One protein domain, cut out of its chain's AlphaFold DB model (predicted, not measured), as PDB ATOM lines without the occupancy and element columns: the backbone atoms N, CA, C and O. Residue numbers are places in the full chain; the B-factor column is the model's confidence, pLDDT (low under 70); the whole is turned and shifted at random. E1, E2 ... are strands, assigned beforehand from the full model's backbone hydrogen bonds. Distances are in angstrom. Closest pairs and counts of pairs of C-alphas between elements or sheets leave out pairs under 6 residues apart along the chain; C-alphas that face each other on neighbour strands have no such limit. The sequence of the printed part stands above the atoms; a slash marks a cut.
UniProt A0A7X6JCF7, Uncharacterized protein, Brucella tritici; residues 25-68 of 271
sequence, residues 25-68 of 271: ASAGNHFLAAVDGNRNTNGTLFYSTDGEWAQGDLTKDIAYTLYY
ATOM      1  N   ALA A  25     -23.399   5.879 -34.284       77.25
ATOM      2  CA  ALA A  25     -21.974   6.200 -34.320       77.25
ATOM      3  C   ALA A  25     -21.688   7.368 -33.369       77.25
ATOM      4  O   ALA A  25     -22.403   8.368 -33.377       77.25
ATOM      5  N   SER A  26     -20.647   7.251 -32.547       77.50
ATOM      6  CA  SER A  26     -20.198   8.331 -31.671       77.50
ATOM      7  C   SER A  26     -18.678   8.321 -31.535       77.50
ATOM      8  O   SER A  26     -18.059   7.262 -31.556       77.50
ATOM      9  N   ALA A  27     -18.091   9.509 -31.374       75.62
ATOM     10  CA  ALA A  27     -16.668   9.698 -31.087       75.62
ATOM     11  C   ALA A  27     -16.322   9.517 -29.593       75.62
ATOM     12  O   ALA A  27     -15.151   9.548 -29.220       75.62
ATOM     13  N   GLY A  28     -17.334   9.378 -28.728       71.56
ATOM     14  CA  GLY A  28     -17.178   9.181 -27.286       71.56
ATOM     15  C   GLY A  28     -17.331   7.722 -26.850       71.56
ATOM     16  O   GLY A  28     -17.765   6.863 -27.616       71.56
ATOM     17  N   ASN A  29     -17.024   7.442 -25.580       80.62
ATOM     18  CA  ASN A  29     -17.275   6.130 -24.986       80.62
ATOM     19  C   ASN A  29     -18.758   6.005 -24.594       80.62
ATOM     20  O   ASN A  29     -19.193   6.598 -23.604       80.62
ATOM     21  N   HIS A  30     -19.533   5.257 -25.382       79.69
ATOM     22  CA  HIS A  30     -20.952   5.006 -25.138       79.69
ATOM     23  C   HIS A  30     -21.240   3.511 -25.084       79.69
ATOM     24  O   HIS A  30     -20.607   2.711 -25.767       79.69
ATOM     25  N   PHE A  31     -22.263   3.155 -24.314       79.88
ATOM     26  CA  PHE A  31     -22.807   1.807 -24.280       79.88
ATOM     27  C   PHE A  31     -24.207   1.813 -24.883       79.88
ATOM     28  O   PHE A  31     -25.017   2.688 -24.576       79.88
ATOM     29  N   LEU A  32     -24.492   0.815 -25.717       78.75
ATOM     30  CA  LEU A  32     -25.838   0.517 -26.193       78.75
ATOM     31  C   LEU A  32     -26.361  -0.688 -25.426       78.75
ATOM     32  O   LEU A  32     -25.654  -1.679 -25.250       78.75
ATOM     33  N   ALA A  33     -27.606  -0.599 -24.975       83.94
ATOM     34  CA  ALA A  33     -28.273  -1.747 -24.392       83.94
ATOM     35  C   ALA A  33     -28.528  -2.790 -25.491       83.94
ATOM     36  O   ALA A  33     -29.130  -2.481 -26.521       83.94
ATOM     37  N   ALA A  34     -28.074  -4.017 -25.255       83.12
ATOM     38  CA  ALA A  34     -28.351  -5.176 -26.092       83.12
ATOM     39  C   ALA A  34     -29.140  -6.210 -25.283       83.12
ATOM     40  O   ALA A  34     -28.993  -6.294 -24.061       83.12
ATOM     41  N   VAL A  35     -29.986  -6.972 -25.964       81.00
ATOM     42  CA  VAL A  35     -30.763  -8.067 -25.381       81.00
ATOM     43  C   VAL A  35     -30.195  -9.381 -25.898       81.00
ATOM     44  O   VAL A  35     -29.978  -9.530 -27.102       81.00
ATOM     45  N   ASP A  36     -29.955 -10.318 -24.983       77.94
ATOM     46  CA  ASP A  36     -29.547 -11.679 -25.322       77.94
ATOM     47  C   ASP A  36     -30.759 -12.495 -25.798       77.94
ATOM     48  O   ASP A  36     -31.833 -12.461 -25.191       77.94
ATOM     49  N   GLY A  37     -30.568 -13.259 -26.875       69.50
ATOM     50  CA  GLY A  37     -31.619 -14.028 -27.531       69.50
ATOM     51  C   GLY A  37     -32.201 -13.270 -28.720       69.50
ATOM     52  O   GLY A  37     -32.858 -12.244 -28.562       69.50
ATOM     53  N   ASN A  38     -31.973 -13.804 -29.921       65.75
ATOM     54  CA  ASN A  38     -32.416 -13.209 -31.178       65.75
ATOM     55  C   ASN A  38     -33.947 -13.241 -31.289       65.75
ATOM     56  O   ASN A  38     -34.548 -14.251 -31.669       65.75
ATOM     57  N   ARG A  39     -34.581 -12.126 -30.926       67.44
ATOM     58  CA  ARG A  39     -36.029 -11.944 -31.054       67.44
ATOM     59  C   ARG A  39     -36.382 -11.458 -32.457       67.44
ATOM     60  O   ARG A  39     -37.481 -11.738 -32.938       67.44
ATOM     61  N   ASN A  40     -35.457 -10.778 -33.131       64.44
ATOM     62  CA  ASN A  40     -35.638 -10.253 -34.477       64.44
ATOM     63  C   ASN A  40     -35.142 -11.244 -35.536       64.44
ATOM     64  O   ASN A  40     -34.137 -11.030 -36.206       64.44
ATOM     65  N   THR A  41     -35.932 -12.287 -35.787       64.69
ATOM     66  CA  THR A  41     -35.620 -13.383 -36.732       64.69
ATOM     67  C   THR A  41     -35.311 -12.945 -38.173       64.69
ATOM     68  O   THR A  41     -34.772 -13.731 -38.945       64.69
ATOM     69  N   ASN A  42     -35.644 -11.704 -38.546       68.25
ATOM     70  CA  ASN A  42     -35.426 -11.128 -39.878       68.25
ATOM     71  C   ASN A  42     -34.342 -10.027 -39.918       68.25
ATOM     72  O   ASN A  42     -34.197  -9.361 -40.948       68.25
ATOM     73  N   GLY A  43     -33.613  -9.806 -38.820       70.62
ATOM     74  CA  GLY A  43     -32.531  -8.824 -38.704       70.62
ATOM     75  C   GLY A  43     -31.239  -9.441 -38.158       70.62
ATOM     76  O   GLY A  43     -31.217 -10.580 -37.699       70.62
ATOM     77  N   THR A  44     -30.134  -8.704 -38.252       79.62
ATOM     78  CA  THR A  44     -28.841  -9.097 -37.674       79.62
ATOM     79  C   THR A  44     -28.166  -7.858 -37.115       79.62
ATOM     80  O   THR A  44     -28.132  -6.819 -37.782       79.62
ATOM     81  N   LEU A  45     -27.648  -7.960 -35.892       82.19
ATOM     82  CA  LEU A  45     -26.796  -6.933 -35.319       82.19
ATOM     83  C   LEU A  45     -25.433  -6.998 -36.001       82.19
ATOM     84  O   LEU A  45     -24.806  -8.050 -36.038       82.19
ATOM     85  N   PHE A  46     -24.965  -5.868 -36.515       82.50
ATOM     86  CA  PHE A  46     -23.604  -5.729 -37.013       82.50
ATOM     87  C   PHE A  46     -22.847  -4.739 -36.140       82.50
ATOM     88  O   PHE A  46     -23.357  -3.658 -35.843       82.50
ATOM     89  N   TYR A  47     -21.626  -5.093 -35.759       80.06
ATOM     90  CA  TYR A  47     -20.698  -4.180 -35.104       80.06
ATOM     91  C   TYR A  47     -19.354  -4.203 -35.836       80.06
ATOM     92  O   TYR A  47     -18.984  -5.197 -36.459       80.06
ATOM     93  N   SER A  48     -18.634  -3.087 -35.802       76.00
ATOM     94  CA  SER A  48     -17.298  -2.949 -36.384       76.00
ATOM     95  C   SER A  48     -16.396  -2.291 -35.347       76.00
ATOM     96  O   SER A  48     -16.814  -1.375 -34.634       76.00
ATOM     97  N   THR A  49     -15.180  -2.807 -35.234       69.75
ATOM     98  CA  THR A  49     -14.084  -2.206 -34.473       69.75
ATOM     99  C   THR A  49     -13.075  -1.621 -35.453       69.75
ATOM    100  O   THR A  49     -13.085  -1.978 -36.629       69.75
ATOM    101  N   ASP A  50     -12.228  -0.713 -34.974       64.31
ATOM    102  CA  ASP A  50     -11.288   0.053 -35.799       64.31
ATOM    103  C   ASP A  50     -10.571  -0.806 -36.865       64.31
ATOM    104  O   ASP A  50      -9.878  -1.768 -36.534       64.31
ATOM    105  N   GLY A  51     -10.789  -0.466 -38.141       63.19
ATOM    106  CA  GLY A  51     -10.165  -1.103 -39.306       63.19
ATOM    107  C   GLY A  51     -10.813  -2.389 -39.844       63.19
ATOM    108  O   GLY A  51     -10.399  -2.845 -40.908       63.19
ATOM    109  N   GLU A  52     -11.826  -2.954 -39.180       65.62
ATOM    110  CA  GLU A  52     -12.393  -4.265 -39.535       65.62
ATOM    111  C   GLU A  52     -13.776  -4.197 -40.201       65.62
ATOM    112  O   GLU A  52     -14.613  -3.333 -39.912       65.62
ATOM    113  N   TRP A  53     -14.041  -5.168 -41.082       66.25
ATOM    114  CA  TRP A  53     -15.354  -5.346 -41.708       66.25
ATOM    115  C   TRP A  53     -16.420  -5.666 -40.655       66.25
ATOM    116  O   TRP A  53     -16.163  -6.365 -39.677       66.25
ATOM    117  N   ALA A  54     -17.638  -5.159 -40.861       75.81
ATOM    118  CA  ALA A  54     -18.731  -5.327 -39.911       75.81
ATOM    119  C   ALA A  54     -19.045  -6.817 -39.673       75.81
ATOM    120  O   ALA A  54     -19.452  -7.531 -40.592       75.81
ATOM    121  N   GLN A  55     -18.872  -7.273 -38.433       78.94
ATOM    122  CA  GLN A  55     -19.119  -8.651 -38.031       78.94
ATOM    123  C   GLN A  55     -20.561  -8.790 -37.530       78.94
ATOM    124  O   GLN A  55     -21.033  -7.986 -36.725       78.94
ATOM    125  N   GLY A  56     -21.270  -9.802 -38.034       79.88
ATOM    126  CA  GLY A  56     -22.642 -10.101 -37.627       79.88
ATOM    127  C   GLY A  56     -22.691 -10.886 -36.317       79.88
ATOM    128  O   GLY A  56     -22.068 -11.941 -36.208       79.88
ATOM    129  N   ASP A  57     -23.466 -10.403 -35.349       77.75
ATOM    130  CA  ASP A  57     -23.862 -11.141 -34.152       77.75
ATOM    131  C   ASP A  57     -25.297 -11.655 -34.334       77.75
ATOM    132  O   ASP A  57     -26.244 -10.881 -34.479       77.75
ATOM    133  N   LEU A  58     -25.453 -12.980 -34.352       76.75
ATOM    134  CA  LEU A  58     -26.754 -13.647 -34.479       76.75
ATOM    135  C   LEU A  58     -27.403 -13.945 -33.121       76.75
ATOM    136  O   LEU A  58     -28.496 -14.509 -33.088       76.75
ATOM    137  N   THR A  59     -26.721 -13.631 -32.018       80.56
ATOM    138  CA  THR A  59     -27.136 -13.981 -30.652       80.56
ATOM    139  C   THR A  59     -27.719 -12.802 -29.878       80.56
ATOM    140  O   THR A  59     -28.408 -13.023 -28.879       80.56
ATOM    141  N   LYS A  60     -27.488 -11.573 -30.356       79.81
ATOM    142  CA  LYS A  60     -27.876 -10.329 -29.687       79.81
ATOM    143  C   LYS A  60     -28.621  -9.380 -30.613       79.81
ATOM    144  O   LYS A  60     -28.286  -9.253 -31.786       79.81
ATOM    145  N   ASP A  61     -29.565  -8.648 -30.034       80.62
ATOM    146  CA  ASP A  61     -30.292  -7.556 -30.682       80.62
ATOM    147  C   ASP A  61     -30.063  -6.238 -29.924       80.62
ATOM    148  O   ASP A  61     -30.000  -6.225 -28.693       80.62
ATOM    149  N   ILE A  62     -29.981  -5.104 -30.632       82.25
ATOM    150  CA  ILE A  62     -30.000  -3.781 -29.980       82.25
ATOM    151  C   ILE A  62     -31.394  -3.543 -29.391       82.25
ATOM    152  O   ILE A  62     -32.403  -3.707 -30.078       82.25
ATOM    153  N   ALA A  63     -31.454  -3.096 -28.136       82.56
ATOM    154  CA  ALA A  63     -32.694  -2.648 -27.520       82.56
ATOM    155  C   ALA A  63     -33.061  -1.256 -28.053       82.56
ATOM    156  O   ALA A  63     -32.428  -0.258 -27.705       82.56
ATOM    157  N   TYR A  64     -34.097  -1.175 -28.887       76.19
ATOM    158  CA  TYR A  64     -34.632   0.094 -29.372       76.19
ATOM    159  C   TYR A  64     -36.161   0.083 -29.396       76.19
ATOM    160  O   TYR A  64     -36.814  -0.959 -29.370       76.19
ATOM    161  N   THR A  65     -36.748   1.271 -29.446       77.19
ATOM    162  CA  THR A  65     -38.171   1.470 -29.722       77.19
ATOM    163  C   THR A  65     -38.278   2.584 -30.745       77.19
ATOM    164  O   THR A  65     -37.748   3.671 -30.530       77.19
ATOM    165  N   LEU A  66     -38.935   2.303 -31.867       73.56
ATOM    166  CA  LEU A  66     -39.251   3.319 -32.863       73.56
ATOM    167  C   LEU A  66     -40.647   3.858 -32.581       73.56
ATOM    168  O   LEU A  66     -41.604   3.090 -32.493       73.56
ATOM    169  N   TYR A  67     -40.749   5.177 -32.471       71.69
ATOM    170  CA  TYR A  67     -42.025   5.872 -32.405       71.69
ATOM    171  C   TYR A  67     -42.412   6.317 -33.812       71.69
ATOM    172  O   TYR A  67     -41.653   7.017 -34.480       71.69
ATOM    173  N   TYR A  68     -43.593   5.906 -34.255       72.44
ATOM    174  CA  TYR A  68     -44.195   6.315 -35.518       72.44
ATOM    175  C   TYR A  68     -45.642   6.736 -35.276       72.44
ATOM    176  O   TYR A  68     -46.244   6.397 -34.253       72.44
TER     177      TYR A  68
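What this domain is: This is residues 25 to 68 of the 271 residues of an uncharacterized protein of Brucella tritici (UniProt A0A7X6JCF7). With little regular structure, the model is a loose fold of two small strand pairs: the hairpin E2-E3, and E4 turning off from E3 to pair with E1. Residues 25 to 31 stick out. The printed part has 44 residues, no named helix and four named strands, E1 to E4 in chain order; both sheets are antiparallel. The class is all strand, with 12 residues in named elements; the radius of gyration of the C-alphas is 11.9 A, the spans 29 by 22 by 19 A.

Where its parts are: E2 is residues 45 to 47, 6.7 A long, and E3 55 to 57, 6.6 A. E1, residues 34 to 36, 6.7 A, begins at C-alpha 34 (-28.351, -5.176, -26.092). E4, residues 60 to 62, 6.9 A, ends at C-alpha 62 (-30.000, -3.781, -29.980).

How they stand to each other: In the hairpin E2-E3, at 142 degrees, N 55 and O 47 are 2.9 A apart. E3 runs on into E4 at 99 degrees. E1 and E4 are antiparallel at 151 degrees, with N 35 and O 61 at 2.8 A. E1 is apart from E2 and E3.

The domain as a whole: The printed part has no cut and no long link. Residues 37 to 42 and 49 to 53 have pLDDT under 70.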